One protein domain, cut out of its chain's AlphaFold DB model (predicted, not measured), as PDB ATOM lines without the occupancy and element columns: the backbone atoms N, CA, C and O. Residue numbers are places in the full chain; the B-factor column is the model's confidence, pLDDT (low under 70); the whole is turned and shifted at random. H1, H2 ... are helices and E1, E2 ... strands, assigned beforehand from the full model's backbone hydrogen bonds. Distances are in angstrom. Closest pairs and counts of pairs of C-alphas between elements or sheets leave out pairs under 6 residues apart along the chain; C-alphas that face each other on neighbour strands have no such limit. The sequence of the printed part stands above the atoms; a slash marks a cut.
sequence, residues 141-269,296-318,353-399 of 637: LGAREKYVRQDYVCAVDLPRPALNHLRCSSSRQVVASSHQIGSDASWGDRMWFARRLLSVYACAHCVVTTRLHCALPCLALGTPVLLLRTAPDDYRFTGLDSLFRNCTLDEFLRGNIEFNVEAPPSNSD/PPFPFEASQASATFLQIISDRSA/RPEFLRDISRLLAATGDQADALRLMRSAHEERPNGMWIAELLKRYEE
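Overview. This is residues 141 to 269, 296 to 318 and 353 to 399 of the 637 residues of the protein "PS_pyruv_trans domain-containing protein" of Acidobacteria bacterium (UniProt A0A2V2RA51). A twisted five-stranded parallel sheet is the core of one body, with H2, H3 and H6 over one face and H1 and H5 on the other. A small bundle of three helices, H7, H8 and H9, makes a second lobe at one end of the long axis and meets the body where H7 packs on H2. The 199 printed residues include nine named helices and five named strands, in the order E1 H1 E2 H2 E3 H3 E4 H4 E5 H5 H6 H7 H8 H9, a mixed class; the sheet's order is E2 E1 E3 E4 E5. The whole is compact, with a radius of gyration of the C-alphas of 19.1 A, and elongated, spanning 63 by 34 by 32 A.

Arrangement. The sheet holds E1, residues 152 to 156, E2, 173 to 177, E3, 206 to 209, E4, 225 to 228, and E5, 245 to 247. Within hydrogen-bond range are N 155 and O 175 between E1 and E2, 2.9 A, N 156 and O 208 between E1 and E3, 2.9 A, N 226 and O 207 between E3 and E4, 2.9 A, and N 247 and O 227 between E4 and E5, 3.0 A. H1, residues 160 to 169, H3, 212 to 220, and H4, 234 to 237, lie in right-handed strand-helix-strand units, each linking parallel neighbours: E1 to E2, E3 to E4, E4 to E5. H2, residues 187 to 203, lies in a right-handed split unit from E2 to E3, with E1 between them. In three layers, H2 and H3 are on one face, H1 and H5, residues 249 to 254, on the other. H6, residues 307 to 318, is over E2 at a height over the sheet of 5.6 A. H4 is not on the sheet. H1 touches H5, C-alphas 162 and 253 being closest at 6.5 A. H7, residues 354 to 365, touches H2 at a steep tilt of 61 degrees, the C-alphas of Gly 188 and Asp 359 being closest at 5.7 A. H7, H8, residues 370 to 382, and H9, 388 to 399, form an up and down bundle, each running against the one before. Every O i to N i+4 pair is within hydrogen-bond range in H1, H2 and H5 to H9, and 4 of 5 in H3; H4 is too short for one.

Along the chain. E1 begins at C-alpha 152, (-5.556, 30.640, 15.996). H2 is 24.3 A long, H8 18.1 A. H9 ends at C-alpha 399, (9.792, 56.143, -18.908).

Size, cuts and confidence. The C-alphas farthest apart, of Asn 256 and Glu 399, are 63.3 A apart. Residues 270 to 295 and 319 to 352 are not printed, with C-alpha gaps of 17.6 A and 30.7 A. Of the links printed whole, none is long. Mean pLDDT of the printed part is 81.5; 48 residues are under 70, among them 353 to 369.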
ATOM      1  N   LEU A 141      10.488  45.469  18.174       95.38
ATOM      2  CA  LEU A 141       9.509  45.402  17.086       95.38
ATOM      3  C   LEU A 141       8.136  45.959  17.499       95.38
ATOM      4  O   LEU A 141       7.507  45.467  18.437       95.38
ATOM      5  N   GLY A 142       7.659  46.937  16.726       88.00
ATOM      6  CA  GLY A 142       6.290  47.454  16.765       88.00
ATOM      7  C   GLY A 142       5.908  48.186  18.048       88.00
ATOM      8  O   GLY A 142       6.756  48.482  18.880       88.00
ATOM      9  N   ALA A 143       4.621  48.495  18.212       78.38
ATOM     10  CA  ALA A 143       4.071  49.009  19.468       78.38
ATOM     11  C   ALA A 143       3.436  47.852  20.264       78.38
ATOM     12  O   ALA A 143       2.555  47.172  19.742       78.38
ATOM     13  N   ARG A 144       3.895  47.629  21.505       69.88
ATOM     14  CA  ARG A 144       3.635  46.436  22.341       69.88
ATOM     15  C   ARG A 144       2.178  45.944  22.350       69.88
ATOM     16  O   ARG A 144       1.946  44.743  22.255       69.88
ATOM     17  N   GLU A 145       1.197  46.844  22.449       64.38
ATOM     18  CA  GLU A 145      -0.204  46.479  22.733       64.38
ATOM     19  C   GLU A 145      -1.204  47.248  21.860       64.38
ATOM     20  O   GLU A 145      -2.029  48.018  22.347       64.38
ATOM     21  N   LYS A 146      -1.128  47.060  20.537       68.06
ATOM     22  CA  LYS A 146      -2.113  47.633  19.594       68.06
ATOM     23  C   LYS A 146      -2.770  46.620  18.655       68.06
ATOM     24  O   LYS A 146      -3.579  47.010  17.817       68.06
ATOM     25  N   TYR A 147      -2.444  45.333  18.769       83.94
ATOM     26  CA  TYR A 147      -2.877  44.337  17.786       83.94
ATOM     27  C   TYR A 147      -4.069  43.520  18.267       83.94
ATOM     28  O   TYR A 147      -4.067  42.957  19.359       83.94
ATOM     29  N   VAL A 148      -5.072  43.416  17.400       86.31
ATOM     30  CA  VAL A 148      -6.226  42.543  17.604       86.31
ATOM     31  C   VAL A 148      -5.785  41.098  17.376       86.31
ATOM     32  O   VAL A 148      -5.361  40.748  16.271       86.31
ATOM     33  N   ARG A 149      -5.885  40.267  18.421       90.88
ATOM     34  CA  ARG A 149      -5.637  38.825  18.318       90.88
ATOM     35  C   ARG A 149      -6.802  38.139  17.596       90.88
ATOM     36  O   ARG A 149      -7.956  38.541  17.726       90.88
ATOM     37  N   GLN A 150      -6.476  37.115  16.829       92.56
ATOM     38  CA  GLN A 150      -7.372  36.260  16.066       92.56
ATOM     39  C   GLN A 150      -7.335  34.846  16.661       92.56
ATOM     40  O   GLN A 150      -6.398  34.470  17.366       92.56
ATOM     41  N   ASP A 151      -8.363  34.056  16.366       93.75
ATOM     42  CA  ASP A 151      -8.598  32.762  17.008       93.75
ATOM     43  C   ASP A 151      -7.791  31.612  16.374       93.75
ATOM     44  O   ASP A 151      -8.336  30.675  15.792       93.75
ATOM     45  N   TYR A 152      -6.460  31.703  16.440       95.00
ATOM     46  CA  TYR A 152      -5.556  30.640  15.996       95.00
ATOM     47  C   TYR A 152      -4.277  30.571  16.833       95.00
ATOM     48  O   TYR A 152      -3.783  31.580  17.343       95.00
ATOM     49  N   VAL A 153      -3.699  29.373  16.919       96.81
ATOM     50  CA  VAL A 153      -2.370  29.130  17.491       96.81
ATOM     51  C   VAL A 153      -1.360  29.042  16.354       96.81
ATOM     52  O   VAL A 153      -1.562  28.296  15.396       96.81
ATOM     53  N   CYS A 154      -0.258  29.787  16.437       96.88
ATOM     54  CA  CYS A 154       0.814  29.693  15.446       96.88
ATOM     55  C   CYS A 154       1.907  28.729  15.925       96.88
ATOM     56  O   CYS A 154       2.505  28.933  16.981       96.88
ATOM     57  N   ALA A 155       2.185  27.693  15.138       96.38
ATOM     58  CA  ALA A 155       3.235  26.716  15.395       96.38
ATOM     59  C   ALA A 155       4.397  26.943  14.423       96.38
ATOM     60  O   ALA A 155       4.237  26.743  13.222       96.38
ATOM     61  N   VAL A 156       5.565  27.358  14.915       95.19
ATOM     62  CA  VAL A 156       6.686  27.764  14.049       95.19
ATOM     63  C   VAL A 156       7.872  26.821  14.210       95.19
ATOM     64  O   VAL A 156       8.503  26.805  15.269       95.19
ATOM     65  N   ASP A 157       8.192  26.083  13.143       92.19
ATOM     66  CA  ASP A 157       9.289  25.104  13.081       92.19
ATOM     67  C   ASP A 157       9.258  24.067  14.222       92.19
ATOM     68  O   ASP A 157      10.293  23.670  14.766       92.19
ATOM     69  N   LEU A 158       8.057  23.627  14.609       91.75
ATOM     70  CA  LEU A 158       7.901  22.573  15.607       91.75
ATOM     71  C   LEU A 158       8.228  21.194  15.015       91.75
ATOM     72  O   LEU A 158       7.765  20.876  13.916       91.75
ATOM     73  N   PRO A 159       8.936  20.323  15.758       88.25
ATOM     74  CA  PRO A 159       9.071  18.922  15.389       88.25
ATOM     75  C   PRO A 159       7.701  18.263  15.216       88.25
ATOM     76  O   PRO A 159       6.756  18.562  15.948       88.25
ATOM     77  N   ARG A 160       7.601  17.305  14.289       89.00
ATOM     78  CA  ARG A 160       6.339  16.626  13.948       89.00
ATOM     79  C   ARG A 160       5.578  16.069  15.168       89.00
ATOM     80  O   ARG A 160       4.366  16.269  15.214       89.00
ATOM     81  N   PRO A 161       6.233  15.448  16.175       87.50
ATOM     82  CA  PRO A 161       5.546  15.024  17.396       87.50
ATOM     83  C   PRO A 161       4.897  16.184  18.162       87.50
ATOM     84  O   PRO A 161       3.736  16.076  18.546       87.50
ATOM     85  N   ALA A 162       5.602  17.310  18.330       91.00
ATOM     86  CA  ALA A 162       5.077  18.491  19.017       91.00
ATOM     87  C   ALA A 162       3.939  19.154  18.233       91.00
ATOM     88  O   ALA A 162       2.919  19.505  18.818       91.00
ATOM     89  N   LEU A 163       4.076  19.283  16.909       92.19
ATOM     90  CA  LEU A 163       3.022  19.840  16.059       92.19
ATOM     91  C   LEU A 163       1.742  18.994  16.113       92.19
ATOM     92  O   LEU A 163       0.645  19.540  16.224       92.19
ATOM     93  N   ASN A 164       1.877  17.669  16.048       89.62
ATOM     94  CA  ASN A 164       0.741  16.755  16.164       89.62
ATOM     95  C   ASN A 164       0.106  16.831  17.555       89.62
ATOM     96  O   ASN A 164      -1.112  16.917  17.652       89.62
ATOM     97  N   HIS A 165       0.921  16.847  18.613       91.31
ATOM     98  CA  HIS A 165       0.432  17.003  19.980       91.31
ATOM     99  C   HIS A 165      -0.379  18.294  20.135       91.31
ATOM    100  O   HIS A 165      -1.513  18.240  20.597       91.31
ATOM    101  N   LEU A 166       0.151  19.424  19.654       92.88
ATOM    102  CA  LEU A 166      -0.515  20.727  19.695       92.88
ATOM    103  C   LEU A 166      -1.840  20.750  18.914       92.88
ATOM    104  O   LEU A 166      -2.817  21.332  19.374       92.88
ATOM    105  N   ARG A 167      -1.891  20.099  17.746       93.25
ATOM    106  CA  ARG A 167      -3.122  19.953  16.945       93.25
ATOM    107  C   ARG A 167      -4.189  19.115  17.639       93.25
ATOM    108  O   ARG A 167      -5.367  19.376  17.443       93.25
ATOM    109  N   CYS A 168      -3.785  18.110  18.411       89.25
ATOM    110  CA  CYS A 168      -4.713  17.266  19.156       89.25
ATOM    111  C   CYS A 168      -5.177  17.911  20.468       89.25
ATOM    112  O   CYS A 168      -6.260  17.584  20.943       89.25
ATOM    113  N   SER A 169      -4.354  18.771  21.076       85.62
ATOM    114  CA  SER A 169      -4.632  19.358  22.389       85.62
ATOM    115  C   SER A 169      -5.291  20.735  22.341       85.62
ATOM    116  O   SER A 169      -5.865  21.146  23.347       85.62
ATOM    117  N   SER A 170      -5.242  21.441  21.206       90.19
ATOM    118  CA  SER A 170      -5.889  22.747  21.057       90.19
ATOM    119  C   SER A 170      -7.276  22.652  20.422       90.19
ATOM    120  O   SER A 170      -7.488  21.911  19.465       90.19
ATOM    121  N   SER A 171      -8.217  23.457  20.923       92.56
ATOM    122  CA  SER A 171      -9.539  23.639  20.308       92.56
ATOM    123  C   SER A 171      -9.512  24.601  19.111       92.56
ATOM    124  O   SER A 171     -10.473  24.679  18.345       92.56
ATOM    125  N   ARG A 172      -8.402  25.330  18.938       93.50
ATOM    126  CA  ARG A 172      -8.210  26.363  17.916       93.50
ATOM    127  C   ARG A 172      -7.521  25.818  16.676       93.50
ATOM    128  O   ARG A 172      -6.813  24.811  16.709       93.50
ATOM    129  N   GLN A 173      -7.651  26.551  15.572       93.12
ATOM    130  CA  GLN A 173      -6.861  26.276  14.377       93.12
ATOM    131  C   GLN A 173      -5.363  26.405  14.695       93.12
ATOM    132  O   GLN A 173      -4.906  27.451  15.159       93.12
ATOM    133  N   VAL A 174      -4.585  25.363  14.388       93.88
ATOM    134  CA  VAL A 174      -3.119  25.401  14.473       93.88
ATOM    135  C   VAL A 174      -2.534  25.719  13.100       93.88
ATOM    136  O   VAL A 174      -2.527  24.876  12.199       93.88
ATOM    137  N   VAL A 175      -2.013  26.935  12.956       90.81
ATOM    138  CA  VAL A 175      -1.354  27.430  11.743       90.81
ATOM    139  C   VAL A 175       0.134  27.107  11.832       90.81
ATOM    140  O   VAL A 175       0.871  27.739  12.590       90.81
ATOM    141  N   ALA A 176       0.572  26.106  11.068       88.38
ATOM    142  CA  ALA A 176       1.980  25.725  10.995       88.38
ATOM    143  C   ALA A 176       2.748  26.683  10.073       88.38
ATOM    144  O   ALA A 176       2.261  27.015   9.003       88.38
ATOM    145  N   SER A 177       3.943  27.119  10.461       86.50
ATOM    146  CA  SER A 177       4.801  27.999   9.665       86.50
ATOM    147  C   SER A 177       6.267  27.607   9.812       86.50
ATOM    148  O   SER A 177       6.658  26.981  10.796       86.50
ATOM    149  N   SER A 178       7.099  28.042   8.866       86.19
ATOM    150  CA  SER A 178       8.550  27.867   8.924       86.19
ATOM    151  C   SER A 178       9.294  29.179   8.708       86.19
ATOM    152  O   SER A 178       8.794  30.083   8.034       86.19
ATOM    153  N   HIS A 179      10.497  29.280   9.279       88.62
ATOM    154  CA  HIS A 179      11.471  30.311   8.916       88.62
ATOM    155  C   HIS A 179      12.246  29.977   7.636       88.62
ATOM    156  O   HIS A 179      12.978  30.831   7.144       88.62
ATOM    157  N   GLN A 180      12.089  28.772   7.079       80.94
ATOM    158  CA  GLN A 180      12.785  28.361   5.864       80.94
ATOM    159  C   GLN A 180      12.160  28.982   4.610       80.94
ATOM    160  O   GLN A 180      10.972  28.805   4.312       80.94
ATOM    161  N   ILE A 181      12.992  29.661   3.827       76.31
ATOM    162  CA  ILE A 181      12.661  30.229   2.523       76.31
ATOM    163  C   ILE A 181      13.617  29.700   1.447       76.31
ATOM    164  O   ILE A 181      14.735  29.291   1.754       76.31
ATOM    165  N   GLY A 182      13.148  29.655   0.195       68.25
ATOM    166  CA  GLY A 182      13.965  29.226  -0.941       68.25
ATOM    167  C   GLY A 182      15.195  30.116  -1.104       68.25
ATOM    168  O   GLY A 182      15.118  31.325  -0.884       68.25
ATOM    169  N   SER A 183      16.328  29.515  -1.464       66.00
ATOM    170  CA  SER A 183      17.596  30.227  -1.679       66.00
ATOM    171  C   SER A 183      17.561  31.178  -2.879       66.00
ATOM    172  O   SER A 183      18.412  32.048  -2.998       66.00
ATOM    173  N   ASP A 184      16.589  31.007  -3.772       62.69
ATOM    174  CA  ASP A 184      16.317  31.837  -4.944       62.69
ATOM    175  C   ASP A 184      15.406  33.042  -4.645       62.69
ATOM    176  O   ASP A 184      15.189  33.880  -5.522       62.69
ATOM    177  N   ALA A 185      14.867  33.154  -3.425       63.50
ATOM    178  CA  ALA A 185      13.964  34.239  -3.060       63.50
ATOM    179  C   ALA A 185      14.672  35.598  -3.110       63.50
ATOM    180  O   ALA A 185      15.687  35.817  -2.442       63.50
ATOM    181  N   SER A 186      14.092  36.542  -3.854       71.50
ATOM    182  CA  SER A 186      14.628  37.897  -3.939       71.50
ATOM    183  C   SER A 186      14.498  38.620  -2.598       71.50
ATOM    184  O   SER A 186      13.617  38.318  -1.793       71.50
ATOM    185  N   TRP A 187      15.314  39.650  -2.372       78.00
ATOM    186  CA  TRP A 187      15.197  40.496  -1.176       78.00
ATOM    187  C   TRP A 187      13.759  41.001  -0.936       78.00
ATOM    188  O   TRP A 187      13.297  41.024   0.203       78.00
ATOM    189  N   GLY A 188      13.032  41.361  -2.002       70.12
ATOM    190  CA  GLY A 188      11.645  41.823  -1.897       70.12
ATOM    191  C   GLY A 188      10.708  40.728  -1.384       70.12
ATOM    192  O   GLY A 188       9.927  40.967  -0.462       70.12
ATOM    193  N   ASP A 189      10.842  39.507  -1.910       69.56
ATOM    194  CA  ASP A 189      10.047  38.349  -1.477       69.56
ATOM    195  C   ASP A 189      10.304  38.014  -0.007       69.56
ATOM    196  O   ASP A 189       9.374  37.741   0.757       69.56
ATOM    197  N   ARG A 190      11.573  38.076   0.404       83.25
ATOM    198  CA  ARG A 190      11.991  37.823   1.784       83.25
ATOM    199  C   ARG A 190      11.414  38.852   2.743       83.25
ATOM    200  O   ARG A 190      10.743  38.482   3.702       83.25
ATOM    201  N   MET A 191      11.605  40.141   2.466       80.31
ATOM    202  CA  MET A 191      11.091  41.217   3.315       80.31
ATOM    203  C   MET A 191       9.568  41.192   3.394       80.31
ATOM    204  O   MET A 191       8.995  41.363   4.476       80.31
ATOM    205  N   TRP A 192       8.899  40.929   2.270       75.06
ATOM    206  CA  TRP A 192       7.460  40.713   2.249       75.06
ATOM    207  C   TRP A 192       7.063  39.559   3.177       75.06
ATOM    208  O   TRP A 192       6.224  39.745   4.066       75.06
ATOM    209  N   PHE A 193       7.706  38.396   3.034       75.81
ATOM    210  CA  PHE A 193       7.405  37.213   3.835       75.81
ATOM    211  C   PHE A 193       7.674  37.454   5.325       75.81
ATOM    212  O   PHE A 193       6.810  37.161   6.149       75.81
ATOM    213  N   ALA A 194       8.798  38.079   5.676       86.00
ATOM    214  CA  ALA A 194       9.156  38.436   7.044       86.00
ATOM    215  C   ALA A 194       8.101  39.346   7.701       86.00
ATOM    216  O   ALA A 194       7.640  39.065   8.809       86.00
ATOM    217  N   ARG A 195       7.633  40.399   7.008       84.56
ATOM    218  CA  ARG A 195       6.576  41.292   7.529       84.56
ATOM    219  C   ARG A 195       5.251  40.567   7.725       84.56
ATOM    220  O   ARG A 195       4.532  40.823   8.695       84.56
ATOM    221  N   ARG A 196       4.891  39.695   6.781       80.88
ATOM    222  CA  ARG A 196       3.663  38.904   6.876       80.88
ATOM    223  C   ARG A 196       3.735  37.908   8.027       80.88
ATOM    224  O   ARG A 196       2.775  37.781   8.777       80.88
ATOM    225  N   LEU A 197       4.880  37.265   8.203       87.81
ATOM    226  CA  LEU A 197       5.125  36.321   9.279       87.81
ATOM    227  C   LEU A 197       5.057  37.007  10.655       87.81
ATOM    228  O   LEU A 197       4.354  36.528  11.538       87.81
ATOM    229  N   LEU A 198       5.657  38.196  10.804       92.25
ATOM    230  CA  LEU A 198       5.485  39.028  12.004       92.25
ATOM    231  C   LEU A 198       4.024  39.422  12.248       92.25
ATOM    232  O   LEU A 198       3.589  39.471  13.394       92.25
ATOM    233  N   SER A 199       3.252  39.678  11.189       88.12
ATOM    234  CA  SER A 199       1.819  39.966  11.323       88.12
ATOM    235  C   SER A 199       1.040  38.745  11.820       88.12
ATOM    236  O   SER A 199       0.167  38.879  12.669       88.12
ATOM    237  N   VAL A 200       1.401  37.543  11.359       90.19
ATOM    238  CA  VAL A 200       0.832  36.288  11.869       90.19
ATOM    239  C   VAL A 200       1.168  36.099  13.347       90.19
ATOM    240  O   VAL A 200       0.303  35.681  14.108       90.19
ATOM    241  N   TYR A 201       2.374  36.455  13.785       95.19
ATOM    242  CA  TYR A 201       2.730  36.409  15.207       95.19
ATOM    243  C   TYR A 201       1.946  37.441  16.010       95.19
ATOM    244  O   TYR A 201       1.368  37.114  17.041       95.19
ATOM    245  N   ALA A 202       1.861  38.676  15.519       92.88
ATOM    246  CA  ALA A 202       1.108  39.746  16.159       92.88
ATOM    247  C   ALA A 202      -0.400  39.455  16.236       92.88
ATOM    248  O   ALA A 202      -1.074  39.978  17.110       92.88
ATOM    249  N   CYS A 203      -0.965  38.647  15.349       92.44
ATOM    250  CA  CYS A 203      -2.391  38.332  15.399       92.44
ATOM    251  C   CYS A 203      -2.695  36.975  16.040       92.44
ATOM    252  O   CYS A 203      -3.861  36.695  16.274       92.44
ATOM    253  N   ALA A 204      -1.706  36.142  16.362       95.44
ATOM    254  CA  ALA A 204      -1.966  34.835  16.963       95.44
ATOM    255  C   ALA A 204      -2.519  34.954  18.392       95.44
ATOM    256  O   ALA A 204      -2.111  35.834  19.149       95.44
ATOM    257  N   HIS A 205      -3.385  34.019  18.788       95.94
ATOM    258  CA  HIS A 205      -3.793  33.835  20.187       95.94
ATOM    259  C   HIS A 205      -2.579  33.532  21.072       95.94
ATOM    260  O   HIS A 205      -2.369  34.151  22.114       95.94
ATOM    261  N   CYS A 206      -1.732  32.618  20.600       97.00
ATOM    262  CA  CYS A 206      -0.394  32.382  21.120       97.00
ATOM    263  C   CYS A 206       0.512  31.761  20.051       97.00
ATOM    264  O   CYS A 206       0.051  31.297  19.000       97.00
ATOM    265  N   VAL A 207       1.814  31.758  20.329       97.75
ATOM    266  CA  VAL A 207       2.837  31.164  19.468       97.75
ATOM    267  C   VAL A 207       3.591  30.071  20.218       97.75
ATOM    268  O   VAL A 207       3.989  30.246  21.367       97.75
ATOM    269  N   VAL A 208       3.827  28.947  19.549       97.69
ATOM    270  CA  VAL A 208       4.684  27.861  20.035       97.69
ATOM    271  C   VAL A 208       5.779  27.645  18.996       97.69
ATOM    272  O   VAL A 208       5.488  27.409  17.822       97.69
ATOM    273  N   THR A 209       7.047  27.780  19.381       96.88
ATOM    274  CA  THR A 209       8.153  27.819  18.410       96.88
ATOM    275  C   THR A 209       9.438  27.185  18.924       96.88
ATOM    276  O   THR A 209       9.656  27.118  20.123       96.88
ATOM    277  N   THR A 210      10.320  26.766  18.019       93.88
ATOM    278  CA  THR A 210      11.726  26.425  18.311       93.88
ATOM    279  C   THR A 210      12.698  27.571  17.991       93.88
ATOM    280  O   THR A 210      13.903  27.460  18.217       93.88
ATOM    281  N   ARG A 211      12.209  28.690  17.435       93.19
ATOM    282  CA  ARG A 211      13.036  29.760  16.860       93.19
ATOM    283  C   ARG A 211      13.148  30.966  17.786       93.19
ATOM    284  O   ARG A 211      12.164  31.646  18.070       93.19
ATOM    285  N   LEU A 212      14.386  31.331  18.128       93.19
ATOM    286  CA  LEU A 212      14.690  32.546  18.895       93.19
ATOM    287  C   LEU A 212      14.138  33.822  18.228       93.19
ATOM    288  O   LEU A 212      13.489  34.634  18.883       93.19
ATOM    289  N   HIS A 213      14.332  33.974  16.911       93.50
ATOM    290  CA  HIS A 213      13.813  35.111  16.128       93.50
ATOM    291  C   HIS A 213      12.314  34.986  15.786       93.50
ATOM    292  O   HIS A 213      11.811  35.708  14.934       93.50
ATOM    293  N   CYS A 214      11.593  34.070  16.433       96.31
ATOM    294  CA  CYS A 214      10.134  34.076  16.522       96.31
ATOM    295  C   CYS A 214       9.704  34.453  17.948       96.31
ATOM    296  O   CYS A 214       8.892  35.361  18.122       96.31
ATOM    297  N   ALA A 215      10.322  33.840  18.964       96.75
ATOM    298  CA  ALA A 215      10.004  34.080  20.371       96.75
ATOM    299  C   ALA A 215      10.231  35.536  20.818       96.75
ATOM    300  O   ALA A 215       9.336  36.144  21.403       96.75
ATOM    301  N   LEU A 216      11.387  36.128  20.502       96.62
ATOM    302  CA  LEU A 216      11.701  37.509  20.894       96.62
ATOM    303  C   LEU A 216      10.766  38.548  20.240       96.62
ATOM    304  O   LEU A 216      10.257  39.405  20.963       96.62
ATOM    305  N   PRO A 217      10.453  38.471  18.928       96.38
ATOM    306  CA  PRO A 217       9.379  39.274  18.350       96.38
ATOM    307  C   PRO A 217       8.031  39.121  19.048       96.38
ATOM    308  O   PRO A 217       7.325  40.111  19.209       96.38
ATOM    309  N   CYS A 218       7.653  37.913  19.476       96.75
ATOM    310  CA  CYS A 218       6.382  37.714  20.173       96.75
ATOM    311  C   CYS A 218       6.345  38.463  21.510       96.75
ATOM    312  O   CYS A 218       5.320  39.063  21.823       96.75
ATOM    313  N   LEU A 219       7.464  38.519  22.249       95.69
ATOM    314  CA  LEU A 219       7.578  39.386  23.427       95.69
ATOM    315  C   LEU A 219       7.303  40.849  23.059       95.69
ATOM    316  O   LEU A 219       6.427  41.475  23.650       95.69
ATOM    317  N   ALA A 220       7.993  41.357  22.036       95.19
ATOM    318  CA  ALA A 220       7.875  42.739  21.571       95.19
ATOM    319  C   ALA A 220       6.459  43.111  21.094       95.19
ATOM    320  O   ALA A 220       6.002  44.225  21.327       95.19
ATOM    321  N   LEU A 221       5.766  42.172  20.447       94.69
ATOM    322  CA  LEU A 221       4.405  42.321  19.914       94.69
ATOM    323  C   LEU A 221       3.313  41.988  20.952       94.69
ATOM    324  O   LEU A 221       2.120  41.984  20.618       94.69
ATOM    325  N   GLY A 222       3.715  41.642  22.179       94.12
ATOM    326  CA  GLY A 222       2.842  41.251  23.285       94.12
ATOM    327  C   GLY A 222       2.123  39.910  23.094       94.12
ATOM    328  O   GLY A 222       1.144  39.645  23.792       94.12
ATOM    329  N   THR A 223       2.507  39.099  22.106       95.56
ATOM    330  CA  THR A 223       1.849  37.817  21.821       95.56
ATOM    331  C   THR A 223       2.378  36.751  22.778       95.56
ATOM    332  O   THR A 223       3.593  36.530  22.797       95.56
ATOM    333  N   PRO A 224       1.521  36.058  23.552       96.38
ATOM    334  CA  PRO A 224       1.959  34.971  24.424       96.38
ATOM    335  C   PRO A 224       2.761  33.921  23.656       96.38
ATOM    336  O   PRO A 224       2.319  33.453  22.603       96.38
ATOM    337  N   VAL A 225       3.940  33.552  24.164       97.06
ATOM    338  CA  VAL A 225       4.846  32.640  23.457       97.06
ATOM    339  C   VAL A 225       5.469  31.581  24.359       97.06
ATOM    340  O   VAL A 225       5.845  31.856  25.499       97.06
ATOM    341  N   LEU A 226       5.603  30.374  23.809       97.31
ATOM    342  CA  LEU A 226       6.346  29.257  24.385       97.31
ATOM    343  C   LEU A 226       7.475  28.835  23.437       97.31
ATOM    344  O   LEU A 226       7.226  28.494  22.277       97.31
ATOM    345  N   LEU A 227       8.712  28.819  23.941       95.88
ATOM    346  CA  LEU A 227       9.868  28.296  23.212       95.88
ATOM    347  C   LEU A 227      10.128  26.820  23.570       95.88
ATOM    348  O   LEU A 227      10.343  26.481  24.730       95.88
ATOM    349  N   LEU A 228      10.197  25.943  22.572       94.25
ATOM    350  CA  LEU A 228      10.714  24.585  22.721       94.25
ATOM    351  C   LEU A 228      12.222  24.602  22.457       94.25
ATOM    352  O   LEU A 228      12.665  24.885  21.342       94.25
ATOM    353  N   ARG A 229      13.019  24.279  23.476       89.19
ATOM    354  CA  ARG A 229      14.482  24.194  23.379       89.19
ATOM    355  C   ARG A 229      14.883  22.918  22.647       89.19
ATOM    356  O   ARG A 229      15.069  21.867  23.254       89.19
ATOM    357  N   THR A 230      14.977  23.014  21.325       84.06
ATOM    358  CA  THR A 230      15.456  21.929  20.452       84.06
ATOM    359  C   THR A 230      16.732  22.298  19.697       84.06
ATOM    360  O   THR A 230      17.219  21.502  18.898       84.06
ATOM    361  N   ALA A 231      17.226  23.523  19.876       75.25
ATOM    362  CA  ALA A 231      18.414  24.019  19.202       75.25
ATOM    363  C   ALA A 231      19.678  23.372  19.808       75.25
ATOM    364  O   ALA A 231      19.782  23.310  21.033       75.25
ATOM    365  N   PRO A 232      20.626  22.881  18.990       69.62
ATOM    366  CA  PRO A 232      21.873  22.303  19.493       69.62
ATOM    367  C   PRO A 232      22.853  23.371  20.017       69.62
ATOM    368  O   PRO A 232      23.704  23.077  20.849       69.62
ATOM    369  N   ASP A 233      22.729  24.610  19.541       75.19
ATOM    370  CA  ASP A 233      23.580  25.771  19.812       75.19
ATOM    371  C   ASP A 233      23.052  26.623  20.982       75.19
ATOM    372  O   ASP A 233      22.789  27.813  20.836       75.19
ATOM    373  N   ASP A 234      22.887  26.029  22.170       82.69
ATOM    374  CA  ASP A 234      22.173  26.661  23.300       82.69
ATOM    375  C   ASP A 234      22.839  27.949  23.843       82.69
ATOM    376  O   ASP A 234      22.176  28.841  24.374       82.69
ATOM    377  N   TYR A 235      24.150  28.127  23.632       88.56
ATOM    378  CA  TYR A 235      24.891  29.304  24.109       88.56
ATOM    379  C   TYR A 235      24.348  30.635  23.557       88.56
ATOM    380  O   TYR A 235      24.479  31.681  24.201       88.56
ATOM    381  N   ARG A 236      23.679  30.610  22.400       88.69
ATOM    382  CA  ARG A 236      23.041  31.783  21.784       88.69
ATOM    383  C   ARG A 236      21.837  32.320  22.567       88.69
ATOM    384  O   ARG A 236      21.361  33.415  22.271       88.69
ATOM    385  N   PHE A 237      21.308  31.531  23.503       91.50
ATOM    386  CA  PHE A 237      20.197  31.900  24.377       91.50
ATOM    387  C   PHE A 237      20.674  32.501  25.704       91.50
ATOM    388  O   PHE A 237      19.850  32.994  26.471       91.50
ATOM    389  N   THR A 238      21.984  32.503  25.980       94.38
ATOM    390  CA  THR A 238      22.528  32.979  27.259       94.38
ATOM    391  C   THR A 238      22.148  34.438  27.532       94.38
ATOM    392  O   THR A 238      22.471  35.344  26.761       94.38
ATOM    393  N   GLY A 239      21.438  34.664  28.641       94.12
ATOM    394  CA  GLY A 239      20.913  35.975  29.041       94.12
ATOM    395  C   GLY A 239      19.547  36.332  28.439       94.12
ATOM    396  O   GLY A 239      18.951  37.324  28.852       94.12
ATOM    397  N   LEU A 240      19.031  35.540  27.495       94.88
ATOM    398  CA  LEU A 240      17.733  35.741  26.834       94.88
ATOM    399  C   LEU A 240      16.678  34.710  27.253       94.88
ATOM    400  O   LEU A 240      15.485  34.987  27.192       94.88
ATOM    401  N   ASP A 241      17.110  33.520  27.650       89.25
ATOM    402  CA  ASP A 241      16.286  32.384  28.061       89.25
ATOM    403  C   ASP A 241      15.306  32.707  29.200       89.25
ATOM    404  O   ASP A 241      14.181  32.211  29.199       89.25
ATOM    405  N   SER A 242      15.695  33.586  30.125       91.31
ATOM    406  CA  SER A 242      14.840  34.040  31.230       91.31
ATOM    407  C   SER A 242      13.716  35.003  30.812       91.31
ATOM    408  O   SER A 242      12.823  35.289  31.614       91.31
ATOM    409  N   LEU A 243      13.722  35.505  29.570       94.19
ATOM    410  CA  LEU A 243      12.744  36.494  29.093       94.19
ATOM    411  C   LEU A 243      11.408  35.872  28.663       94.19
ATOM    412  O   LEU A 243      10.383  36.553  28.666       94.19
ATOM    413  N   PHE A 244      11.405  34.599  28.275       89.94
ATOM    414  CA  PHE A 244      10.218  33.890  27.799       89.94
ATOM    415  C   PHE A 244      10.099  32.517  28.453       89.94
ATOM    416  O   PHE A 244      11.080  31.898  28.865       89.94
ATOM    417  N   ARG A 245       8.867  32.005  28.502       94.44
ATOM    418  CA  ARG A 245       8.629  30.626  28.923       94.44
ATOM    419  C   ARG A 245       9.240  29.684  27.903       94.44
ATOM    420  O   ARG A 245       9.072  29.860  26.693       94.44
ATOM    421  N   ASN A 246       9.934  28.676  28.400       94.25
ATOM    422  CA  ASN A 246      10.554  27.672  27.567       94.25
ATOM    423  C   ASN A 246      10.474  26.294  28.231       94.25
ATOM    424  O   ASN A 246      10.298  26.186  29.441       94.25
ATOM    425  N   CYS A 247      10.548  25.248  27.417       93.81
ATOM    426  CA  CYS A 247      10.517  23.859  27.864       93.81
ATOM    427  C   CYS A 247      11.305  22.975  26.894       93.81
ATOM    428  O   CYS A 247      11.634  23.375  25.775       93.81
ATOM    429  N   THR A 248      11.635  21.768  27.327       93.06
ATOM    430  CA  THR A 248      12.134  20.705  26.452       93.06
ATOM    431  C   THR A 248      10.988  20.080  25.650       93.06
ATOM    432  O   THR A 248       9.813  20.200  26.001       93.06
ATOM    433  N   LEU A 249      11.330  19.375  24.568       91.62
ATOM    434  CA  LEU A 249      10.346  18.629  23.778       91.62
ATOM    435  C   LEU A 249       9.593  17.592  24.631       91.62
ATOM    436  O   LEU A 249       8.381  17.450  24.493       91.62
ATOM    437  N   ASP A 250      10.291  16.905  25.533       91.88
ATOM    438  CA  ASP A 250       9.695  15.870  26.380       91.88
ATOM    439  C   ASP A 250       8.722  16.446  27.414       91.88
ATOM    440  O   ASP A 250       7.643  15.888  27.619       91.88
ATOM    441  N   GLU A 251       9.065  17.574  28.045       93.81
ATOM    442  CA  GLU A 251       8.163  18.285  28.963       93.81
ATOM    443  C   GLU A 251       6.887  18.734  28.246       93.81
ATOM    444  O   GLU A 251       5.789  18.528  28.766       93.81
ATOM    445  N   PHE A 252       7.031  19.272  27.028       94.31
ATOM    446  CA  PHE A 252       5.905  19.677  26.190       94.31
ATOM    447  C   PHE A 252       4.976  18.497  25.879       94.31
ATOM    448  O   PHE A 252       3.773  18.584  26.106       94.31
ATOM    449  N   LEU A 253       5.524  17.368  25.411       92.06
ATOM    450  CA  LEU A 253       4.736  16.187  25.036       92.06
ATOM    451  C   LEU A 253       4.037  15.518  26.228       92.06
ATOM    452  O   LEU A 253       2.989  14.898  26.051       92.06
ATOM    453  N   ARG A 254       4.607  15.631  27.432       91.25
ATOM    454  CA  ARG A 254       4.006  15.120  28.675       91.25
ATOM    455  C   ARG A 254       2.965  16.067  29.277       91.25
ATOM    456  O   ARG A 254       2.299  15.674  30.227       91.25
ATOM    457  N   GLY A 255       2.827  17.288  28.751       84.12
ATOM    458  CA  GLY A 255       1.945  18.317  29.310       84.12
ATOM    459  C   GLY A 255       2.446  18.916  30.628       84.12
ATOM    460  O   GLY A 255       1.683  19.571  31.332       84.12
ATOM    461  N   ASN A 256       3.724  18.722  30.968       83.50
ATOM    462  CA  ASN A 256       4.330  19.204  32.213       83.50
ATOM    463  C   ASN A 256       4.843  20.643  32.051       83.50
ATOM    464  O   ASN A 256       6.025  20.912  32.256       83.50
ATOM    465  N   ILE A 257       3.974  21.559  31.619       87.00
ATOM    466  CA  ILE A 257       4.356  22.937  31.293       87.00
ATOM    467  C   ILE A 257       3.356  23.953  31.850       87.00
ATOM    468  O   ILE A 257       2.143  23.797  31.727       87.00
ATOM    469  N   GLU A 258       3.864  25.057  32.399       85.50
ATOM    470  CA  GLU A 258       3.056  26.207  32.834       85.50
ATOM    471  C   GLU A 258       2.687  27.122  31.647       85.50
ATOM    472  O   GLU A 258       2.937  28.330  31.645       85.50
ATOM    473  N   PHE A 259       2.125  26.533  30.590       91.44
ATOM    474  CA  PHE A 259       1.660  27.248  29.403       91.44
ATOM    475  C   PHE A 259       0.434  26.550  28.807       91.44
ATOM    476  O   PHE A 259       0.547  25.624  28.006       91.44
ATOM    477  N   ASN A 260      -0.757  26.997  29.204       91.62
ATOM    478  CA  ASN A 260      -2.006  26.499  28.639       91.62
ATOM    479  C   ASN A 260      -2.292  27.209  27.309       91.62
ATOM    480  O   ASN A 260      -2.616  28.386  27.307       91.62
ATOM    481  N   VAL A 261      -2.230  26.505  26.179       91.56
ATOM    482  CA  VAL A 261      -2.466  27.101  24.848       91.56
ATOM    483  C   VAL A 261      -3.871  27.686  24.670       91.56
ATOM    484  O   VAL A 261      -4.042  28.622  23.893       91.56
ATOM    485  N   GLU A 262      -4.863  27.195  25.416       92.12
ATOM    486  CA  GLU A 262      -6.242  27.691  25.360       92.12
ATOM    487  C   GLU A 262      -6.428  28.986  26.157       92.12
ATOM    488  O   GLU A 262      -7.200  29.862  25.760       92.12
ATOM    489  N   ALA A 263      -5.679  29.124  27.250       93.06
ATOM    490  CA  ALA A 263      -5.652  30.291  28.124       93.06
ATOM    491  C   ALA A 263      -4.188  30.656  28.443       93.06
ATOM    492  O   ALA A 263      -3.720  30.424  29.563       93.06
ATOM    493  N   PRO A 264      -3.437  31.157  27.444       94.38
ATOM    494  CA  PRO A 264      -1.999  31.328  27.560       94.38
ATOM    495  C   PRO A 264      -1.686  32.447  28.553       94.38
ATOM    496  O   PRO A 264      -2.310  33.511  28.500       94.38
ATOM    497  N   PRO A 265      -0.724  32.243  29.466       93.69
ATOM    498  CA  PRO A 265      -0.338  33.284  30.401       93.69
ATOM    499  C   PRO A 265       0.351  34.437  29.663       93.69
ATOM    500  O   PRO A 265       1.079  34.222  28.690       93.69
ATOM    501  N   SER A 266       0.194  35.660  30.172       91.69
ATOM    502  CA  SER A 266       0.937  36.819  29.671       91.69
ATOM    503  C   SER A 266       2.447  36.602  29.775       91.69
ATOM    504  O   SER A 266       2.943  35.953  30.706       91.69
ATOM    505  N   ASN A 267       3.190  37.162  28.821       93.88
ATOM    506  CA  ASN A 267       4.649  37.157  28.856       93.88
ATOM    507  C   ASN A 267       5.184  37.963  30.051       93.88
ATOM    508  O   ASN A 267       4.505  38.846  30.569       93.88
ATOM    509  N   SER A 268       6.410  37.652  30.475       92.00
ATOM    510  CA  SER A 268       7.125  38.442  31.481       92.00
ATOM    511  C   SER A 268       7.491  39.820  30.930       92.00
ATOM    512  O   SER A 268       7.854  39.938  29.763       92.00
ATOM    513  N   ASP A 269       7.491  40.838  31.789       93.50
ATOM    514  CA  ASP A 269       7.950  42.197  31.472       93.50
ATOM    515  C   ASP A 269       9.474  42.369  31.620       93.50
ATOM    516  O   ASP A 269      10.010  43.461  31.419       93.50
ATOM    517  N   PRO A 296       9.745  52.500  18.905       91.19
ATOM    518  CA  PRO A 296      10.688  53.006  17.911       91.19
ATOM    519  C   PRO A 296      10.047  54.104  17.035       91.19
ATOM    520  O   PRO A 296       8.823  54.134  16.908       91.19
ATOM    521  N   PRO A 297      10.835  54.986  16.390       87.62
ATOM    522  CA  PRO A 297      10.313  56.126  15.627       87.62
ATOM    523  C   PRO A 297       9.338  55.768  14.492       87.62
ATOM    524  O   PRO A 297       8.379  56.501  14.257       87.62
ATOM    525  N   PHE A 298       9.566  54.642  13.812       89.06
ATOM    526  CA  PHE A 298       8.748  54.134  12.705       89.06
ATOM    527  C   PHE A 298       8.319  52.690  13.006       89.06
ATOM    528  O   PHE A 298       8.826  51.737  12.403       89.06
ATOM    529  N   PRO A 299       7.436  52.487  13.998       88.62
ATOM    530  CA  PRO A 299       7.174  51.164  14.534       88.62
ATOM    531  C   PRO A 299       6.573  50.241  13.487       88.62
ATOM    532  O   PRO A 299       5.748  50.632  12.661       88.62
ATOM    533  N   PHE A 300       6.958  48.965  13.546       87.94
ATOM    534  CA  PHE A 300       6.252  47.963  12.767       87.94
ATOM    535  C   PHE A 300       4.780  47.910  13.189       87.94
ATOM    536  O   PHE A 300       4.477  47.589  14.324       87.94
ATOM    537  N   GLU A 301       3.879  48.158  12.252       84.12
ATOM    538  CA  GLU A 301       2.453  47.878  12.356       84.12
ATOM    539  C   GLU A 301       2.105  46.538  11.698       84.12
ATOM    540  O   GLU A 301       2.437  46.299  10.527       84.12
ATOM    541  N   ALA A 302       1.444  45.666  12.457       83.12
ATOM    542  CA  ALA A 302       0.888  44.421  11.955       83.12
ATOM    543  C   ALA A 302      -0.435  44.662  11.223       83.12
ATOM    544  O   ALA A 302      -1.251  45.490  11.626       83.12
ATOM    545  N   SER A 303      -0.687  43.863  10.190       77.56
ATOM    546  CA  SER A 303      -1.994  43.788   9.531       77.56
ATOM    547  C   SER A 303      -2.647  42.443   9.824       77.56
ATOM    548  O   SER A 303      -1.945  41.436   9.789       77.56
ATOM    549  N   GLN A 304      -3.968  42.400  10.010       74.88
ATOM    550  CA  GLN A 304      -4.681  41.133  10.206       74.88
ATOM    551  C   GLN A 304      -4.354  40.109   9.112       74.88
ATOM    552  O   GLN A 304      -4.280  40.444   7.922       74.88
ATOM    553  N   ALA A 305      -4.173  38.856   9.521       73.06
ATOM    554  CA  ALA A 305      -3.952  37.758   8.601       73.06
ATOM    555  C   ALA A 305      -5.305  37.280   8.053       73.06
ATOM    556  O   ALA A 305      -6.225  36.970   8.813       73.06
ATOM    557  N   SER A 306      -5.445  37.230   6.725       73.06
ATOM    558  CA  SER A 306      -6.633  36.639   6.104       73.06
ATOM    559  C   SER A 306      -6.611  35.119   6.265       73.06
ATOM    560  O   SER A 306      -5.541  34.509   6.275       73.06
ATOM    561  N   ALA A 307      -7.789  34.492   6.321       71.75
ATOM    562  CA  ALA A 307      -7.905  33.034   6.378       71.75
ATOM    563  C   ALA A 307      -7.150  32.349   5.222       71.75
ATOM    564  O   ALA A 307      -6.429  31.378   5.436       71.75
ATOM    565  N   THR A 308      -7.230  32.916   4.012       66.56
ATOM    566  CA  THR A 308      -6.478  32.454   2.834       66.56
ATOM    567  C   THR A 308      -4.971  32.479   3.070       66.56
ATOM    568  O   THR A 308      -4.277  31.527   2.729       66.56
ATOM    569  N   PHE A 309      -4.447  33.547   3.673       70.88
ATOM    570  CA  PHE A 309      -3.016  33.658   3.932       70.88
ATOM    571  C   PHE A 309      -2.540  32.690   5.025       70.88
ATOM    572  O   PHE A 309      -1.489  32.070   4.874       70.88
ATOM    573  N   LEU A 310      -3.333  32.505   6.087       73.44
ATOM    574  CA  LEU A 310      -3.050  31.509   7.127       73.44
ATOM    575  C   LEU A 310      -3.007  30.088   6.549       73.44
ATOM    576  O   LEU A 310      -2.108  29.318   6.883       73.44
ATOM    577  N   GLN A 311      -3.926  29.766   5.633       69.19
ATOM    578  CA  GLN A 311      -3.934  28.478   4.941       69.19
ATOM    579  C   GLN A 311      -2.669  28.281   4.093       69.19
ATOM    580  O   GLN A 311      -2.006  27.257   4.224       69.19
ATOM    581  N   ILE A 312      -2.274  29.289   3.304       66.62
ATOM    582  CA  ILE A 312      -1.071  29.236   2.454       66.62
ATOM    583  C   ILE A 312       0.195  28.965   3.275       66.62
ATOM    584  O   ILE A 312       1.036  28.161   2.873       66.62
ATOM    585  N   ILE A 313       0.344  29.625   4.426       71.31
ATOM    586  CA  ILE A 313       1.492  29.392   5.310       71.31
ATOM    587  C   ILE A 313       1.495  27.941   5.817       71.31
ATOM    588  O   ILE A 313       2.539  27.283   5.776       71.31
ATOM    589  N   SER A 314       0.329  27.441   6.237       70.12
ATOM    590  CA  SER A 314       0.159  26.073   6.739       70.12
ATOM    591  C   SER A 314       0.501  25.019   5.683       70.12
ATOM    592  O   SER A 314       1.272  24.094   5.953       70.12
ATOM    593  N   ASP A 315       0.007  25.193   4.456       68.25
ATOM    594  CA  ASP A 315       0.254  24.272   3.342       68.25
ATOM    595  C   ASP A 315       1.734  24.263   2.937       68.25
ATOM    596  O   ASP A 315       2.330  23.206   2.708       68.25
ATOM    597  N   ARG A 316       2.370  25.440   2.931       66.19
ATOM    598  CA  ARG A 316       3.799  25.571   2.634       66.19
ATOM    599  C   ARG A 316       4.655  24.827   3.658       66.19
ATOM    600  O   ARG A 316       5.558  24.089   3.268       66.19
ATOM    601  N   SER A 317       4.345  24.960   4.948       58.75
ATOM    602  CA  SER A 317       5.039  24.217   6.007       58.75
ATOM    603  C   SER A 317       4.863  22.701   5.844       58.75
ATOM    604  O   SER A 317       5.832  21.956   5.984       58.75
ATOM    605  N   ALA A 318       3.670  22.232   5.465       53.94
ATOM    606  CA  ALA A 318       3.425  20.810   5.226       53.94
ATOM    607  C   ALA A 318       4.262  20.246   4.062       53.94
ATOM    608  O   ALA A 318       4.799  19.143   4.177       53.94
ATOM    609  N   ARG A 353       3.879  52.115   4.471       64.06
ATOM    610  CA  ARG A 353       5.175  51.456   4.235       64.06
ATOM    611  C   ARG A 353       5.616  51.506   2.769       64.06
ATOM    612  O   ARG A 353       5.278  50.601   1.994       64.06
ATOM    613  N   PRO A 354       6.484  52.457   2.403       63.47
ATOM    614  CA  PRO A 354       6.859  52.694   1.014       63.47
ATOM    615  C   PRO A 354       7.603  51.512   0.364       63.47
ATOM    616  O   PRO A 354       7.367  51.198  -0.801       63.47
ATOM    617  N   GLU A 355       8.442  50.767   1.091       56.84
ATOM    618  CA  GLU A 355       9.126  49.580   0.548       56.84
ATOM    619  C   GLU A 355       8.157  48.450   0.201       56.84
ATOM    620  O   GLU A 355       8.320  47.790  -0.821       56.84
ATOM    621  N   PHE A 356       7.146  48.236   1.041       63.03
ATOM    622  CA  PHE A 356       6.151  47.188   0.835       63.03
ATOM    623  C   PHE A 356       5.285  47.482  -0.394       63.03
ATOM    624  O   PHE A 356       5.065  46.594  -1.219       63.03
ATOM    625  N   LEU A 357       4.849  48.734  -0.549       67.19
ATOM    626  CA  LEU A 357       4.093  49.181  -1.718       67.19
ATOM    627  C   LEU A 357       4.939  49.086  -3.000       67.19
ATOM    628  O   LEU A 357       4.451  48.590  -4.017       67.19
ATOM    629  N   ARG A 358       6.231  49.453  -2.943       67.94
ATOM    630  CA  ARG A 358       7.180  49.273  -4.058       67.94
ATOM    631  C   ARG A 358       7.321  47.804  -4.465       67.94
ATOM    632  O   ARG A 358       7.358  47.500  -5.655       67.94
ATOM    633  N   ASP A 359       7.448  46.895  -3.507       59.25
ATOM    634  CA  ASP A 359       7.693  45.484  -3.812       59.25
ATOM    635  C   ASP A 359       6.429  44.799  -4.365       59.25
ATOM    636  O   ASP A 359       6.523  44.048  -5.336       59.25
ATOM    637  N   ILE A 360       5.235  45.144  -3.858       66.75
ATOM    638  CA  ILE A 360       3.965  44.739  -4.493       66.75
ATOM    639  C   ILE A 360       3.872  45.299  -5.910       66.75
ATOM    640  O   ILE A 360       3.503  44.571  -6.827       66.75
ATOM    641  N   SER A 361       4.230  46.568  -6.107       68.94
ATOM    642  CA  SER A 361       4.229  47.190  -7.429       68.94
ATOM    643  C   SER A 361       5.098  46.420  -8.429       68.94
ATOM    644  O   SER A 361       4.634  46.107  -9.522       68.94
ATOM    645  N   ARG A 362       6.317  46.017  -8.044       59.50
ATOM    646  CA  ARG A 362       7.200  45.192  -8.894       59.50
ATOM    647  C   ARG A 362       6.567  43.854  -9.267       59.50
ATOM    648  O   ARG A 362       6.678  43.424 -10.413       59.50
ATOM    649  N   LEU A 363       5.901  43.207  -8.313       55.50
ATOM    650  CA  LEU A 363       5.200  41.949  -8.555       55.50
ATOM    651  C   LEU A 363       4.019  42.144  -9.511       55.50
ATOM    652  O   LEU A 363       3.872  41.372 -10.449       55.50
ATOM    653  N   LEU A 364       3.205  43.187  -9.327       60.62
ATOM    654  CA  LEU A 364       2.084  43.490 -10.221       60.62
ATOM    655  C   LEU A 364       2.561  43.842 -11.637       60.62
ATOM    656  O   LEU A 364       2.029  43.299 -12.610       60.62
ATOM    657  N   ALA A 365       3.625  44.641 -11.746       59.97
ATOM    658  CA  ALA A 365       4.270  44.997 -13.007       59.97
ATOM    659  C   ALA A 365       4.759  43.772 -13.790       59.97
ATOM    660  O   ALA A 365       4.484  43.661 -14.985       59.97
ATOM    661  N   ALA A 366       5.401  42.810 -13.118       50.59
ATOM    662  CA  ALA A 366       5.841  41.554 -13.734       50.59
ATOM    663  C   ALA A 366       4.680  40.711 -14.304       50.59
ATOM    664  O   ALA A 366       4.906  39.769 -15.060       50.59
ATOM    665  N   THR A 367       3.434  41.044 -13.956       50.31
ATOM    666  CA  THR A 367       2.226  40.314 -14.366       50.31
ATOM    667  C   THR A 367       1.327  41.099 -15.322       50.31
ATOM    668  O   THR A 367       0.223  40.644 -15.629       50.31
ATOM    669  N   GLY A 368       1.796  42.262 -15.791       53.47
ATOM    670  CA  GLY A 368       1.098  43.113 -16.756       53.47
ATOM    671  C   GLY A 368       0.124  44.126 -16.153       53.47
ATOM    672  O   GLY A 368      -0.526  44.845 -16.906       53.47
ATOM    673  N   ASP A 369       0.028  44.231 -14.824       65.94
ATOM    674  CA  ASP A 369      -0.877  45.176 -14.156       65.94
ATOM    675  C   ASP A 369      -0.187  46.523 -13.890       65.94
ATOM    676  O   ASP A 369       0.139  46.904 -12.762       65.94
ATOM    677  N   GLN A 370       0.125  47.215 -14.987       71.50
ATOM    678  CA  GLN A 370       0.952  48.425 -14.976       71.50
ATOM    679  C   GLN A 370       0.283  49.593 -14.239       71.50
ATOM    680  O   GLN A 370       0.964  50.380 -13.584       71.50
ATOM    681  N   ALA A 371      -1.048  49.697 -14.302       72.25
ATOM    682  CA  ALA A 371      -1.792  50.785 -13.673       72.25
ATOM    683  C   ALA A 371      -1.723  50.712 -12.141       72.25
ATOM    684  O   ALA A 371      -1.424  51.712 -11.483       72.25
ATOM    685  N   ASP A 372      -1.939  49.526 -11.566       67.94
ATOM    686  CA  ASP A 372      -1.819  49.345 -10.120       67.94
ATOM    687  C   ASP A 372      -0.372  49.368  -9.642       67.94
ATOM    688  O   ASP A 372      -0.091  49.925  -8.576       67.94
ATOM    689  N   ALA A 373       0.559  48.833 -10.435       72.12
ATOM    690  CA  ALA A 373       1.979  48.959 -10.148       72.12
ATOM    691  C   ALA A 373       2.387  50.436 -10.030       72.12
ATOM    692  O   ALA A 373       3.011  50.826  -9.039       72.12
ATOM    693  N   LEU A 374       1.986  51.278 -10.983       78.44
ATOM    694  CA  LEU A 374       2.313  52.700 -10.968       78.44
ATOM    695  C   LEU A 374       1.643  53.436  -9.800       78.44
ATOM    696  O   LEU A 374       2.301  54.217  -9.113       78.44
ATOM    697  N   ARG A 375       0.365  53.149  -9.516       83.12
ATOM    698  CA  ARG A 375      -0.365  53.713  -8.366       83.12
ATOM    699  C   ARG A 375       0.355  53.429  -7.047       83.12
ATOM    700  O   ARG A 375       0.570  54.338  -6.249       83.12
ATOM    701  N   LEU A 376       0.758  52.178  -6.834       75.06
ATOM    702  CA  LEU A 376       1.480  51.759  -5.634       75.06
ATOM    703  C   LEU A 376       2.887  52.359  -5.553       75.06
ATOM    704  O   LEU A 376       3.328  52.727  -4.467       75.06
ATOM    705  N   MET A 377       3.577  52.495  -6.688       77.06
ATOM    706  CA  MET A 377       4.895  53.131  -6.752       77.06
ATOM    707  C   MET A 377       4.818  54.632  -6.434       77.06
ATOM    708  O   MET A 377       5.681  55.150  -5.729       77.06
ATOM    709  N   ARG A 378       3.764  55.325  -6.887       81.44
ATOM    710  CA  ARG A 378       3.503  56.730  -6.535       81.44
ATOM    711  C   ARG A 378       3.164  56.893  -5.063       81.44
ATOM    712  O   ARG A 378       3.783  57.723  -4.417       81.44
ATOM    713  N   SER A 379       2.297  56.042  -4.513       75.62
ATOM    714  CA  SER A 379       2.013  56.025  -3.070       75.62
ATOM    715  C   SER A 379       3.296  55.803  -2.257       75.62
ATOM    716  O   SER A 379       3.562  56.523  -1.301       75.62
ATOM    717  N   ALA A 380       4.154  54.868  -2.686       70.62
ATOM    718  CA  ALA A 380       5.460  54.643  -2.069       70.62
ATOM    719  C   ALA A 380       6.386  55.870  -2.149       70.62
ATOM    720  O   ALA A 380       7.166  56.121  -1.232       70.62
ATOM    721  N   HIS A 381       6.335  56.618  -3.251       73.25
ATOM    722  CA  HIS A 381       7.135  57.825  -3.438       73.25
ATOM    723  C   HIS A 381       6.590  59.022  -2.644       73.25
ATOM    724  O   HIS A 381       7.371  59.737  -2.026       73.25
ATOM    725  N   GLU A 382       5.272  59.217  -2.600       75.50
ATOM    726  CA  GLU A 382       4.601  60.272  -1.827       75.50
ATOM    727  C   GLU A 382       4.838  60.107  -0.326       75.50
ATOM    728  O   GLU A 382       5.164  61.071   0.366       75.50
ATOM    729  N   GLU A 383       4.753  58.873   0.172       64.38
ATOM    730  CA  GLU A 383       5.087  58.552   1.562       64.38
ATOM    731  C   GLU A 383       6.581  58.753   1.862       64.38
ATOM    732  O   GLU A 383       6.965  58.905   3.024       64.38
ATOM    733  N   ARG A 384       7.444  58.760   0.834       65.62
ATOM    734  CA  ARG A 384       8.895  58.891   1.001       65.62
ATOM    735  C   ARG A 384       9.596  59.591  -0.169       65.62
ATOM    736  O   ARG A 384      10.320  58.952  -0.945       65.62
ATOM    737  N   PRO A 385       9.494  60.928  -0.237       55.06
ATOM    738  CA  PRO A 385       9.970  61.701  -1.386       55.06
ATOM    739  C   PRO A 385      11.497  61.663  -1.573       55.06
ATOM    740  O   PRO A 385      11.982  61.823  -2.687       55.06
ATOM    741  N   ASN A 386      12.264  61.387  -0.510       48.94
ATOM    742  CA  ASN A 386      13.735  61.380  -0.538       48.94
ATOM    743  C   ASN A 386      14.367  59.995  -0.795       48.94
ATOM    744  O   ASN A 386      15.586  59.856  -0.736       48.94
ATOM    745  N   GLY A 387      13.578  58.943  -1.035       55.69
ATOM    746  CA  GLY A 387      14.120  57.607  -1.299       55.69
ATOM    747  C   GLY A 387      14.686  57.489  -2.716       55.69
ATOM    748  O   GLY A 387      13.919  57.200  -3.634       55.69
ATOM    749  N   MET A 388      16.010  57.636  -2.886       47.00
ATOM    750  CA  MET A 388      16.689  57.614  -4.200       47.00
ATOM    751  C   MET A 388      16.239  56.444  -5.089       47.00
ATOM    752  O   MET A 388      15.888  56.637  -6.246       47.00
ATOM    753  N   TRP A 389      16.144  55.237  -4.528       49.34
ATOM    754  CA  TRP A 389      15.747  54.034  -5.267       49.34
ATOM    755  C   TRP A 389      14.274  53.976  -5.678       49.34
ATOM    756  O   TRP A 389      13.960  53.300  -6.654       49.34
ATOM    757  N   ILE A 390      13.363  54.603  -4.926       57.97
ATOM    758  CA  ILE A 390      11.931  54.631  -5.269       57.97
ATOM    759  C   ILE A 390      11.709  55.649  -6.385       57.97
ATOM    760  O   ILE A 390      11.023  55.334  -7.351       57.97
ATOM    761  N   ALA A 391      12.349  56.818  -6.287       62.72
ATOM    762  CA  ALA A 391      12.307  57.847  -7.320       62.72
ATOM    763  C   ALA A 391      12.909  57.350  -8.646       62.72
ATOM    764  O   ALA A 391      12.286  57.486  -9.694       62.72
ATOM    765  N   GLU A 392      14.075  56.699  -8.595       60.91
ATOM    766  CA  GLU A 392      14.728  56.078  -9.754       60.91
ATOM    767  C   GLU A 392      13.842  54.995 -10.393       60.91
ATOM    768  O   GLU A 392      13.704  54.941 -11.614       60.91
ATOM    769  N   LEU A 393      13.209  54.132  -9.585       59.47
ATOM    770  CA  LEU A 393      12.305  53.110 -10.115       59.47
ATOM    771  C   LEU A 393      11.051  53.717 -10.732       59.47
ATOM    772  O   LEU A 393      10.659  53.286 -11.809       59.47
ATOM    773  N   LEU A 394      10.419  54.671 -10.045       71.50
ATOM    774  CA  LEU A 394       9.225  55.350 -10.534       71.50
ATOM    775  C   LEU A 394       9.525  56.013 -11.875       71.50
ATOM    776  O   LEU A 394       8.801  55.776 -12.831       71.50
ATOM    777  N   LYS A 395      10.657  56.717 -11.965       71.75
ATOM    778  CA  LYS A 395      11.158  57.306 -13.203       71.75
ATOM    779  C   LYS A 395      11.325  56.255 -14.306       71.75
ATOM    780  O   LYS A 395      10.749  56.418 -15.370       71.75
ATOM    781  N   ARG A 396      12.000  55.129 -14.036       66.75
ATOM    782  CA  ARG A 396      12.147  54.028 -15.012       66.75
ATOM    783  C   ARG A 396      10.810  53.429 -15.450       66.75
ATOM    784  O   ARG A 396      10.676  53.010 -16.593       66.75
ATOM    785  N   TYR A 397       9.840  53.321 -14.548       66.81
ATOM    786  CA  TYR A 397       8.512  52.798 -14.871       66.81
ATOM    787  C   TYR A 397       7.685  53.798 -15.682       66.81
ATOM    788  O   TYR A 397       7.013  53.395 -16.622       66.81
ATOM    789  N   GLU A 398       7.766  55.087 -15.361       71.94
ATOM    790  CA  GLU A 398       7.114  56.158 -16.120       71.94
ATOM    791  C   GLU A 398       7.743  56.334 -17.511       71.94
ATOM    792  O   GLU A 398       7.021  56.574 -18.475       71.94
ATOM    793  N   GLU A 399       9.057  56.126 -17.636       65.88
ATOM    794  CA  GLU A 399       9.792  56.143 -18.908       65.88
ATOM    795  C   GLU A 399       9.475  54.917 -19.789       65.88
ATOM    796  O   GLU A 399       9.297  55.057 -20.996       65.88
TER     797      GLU A 399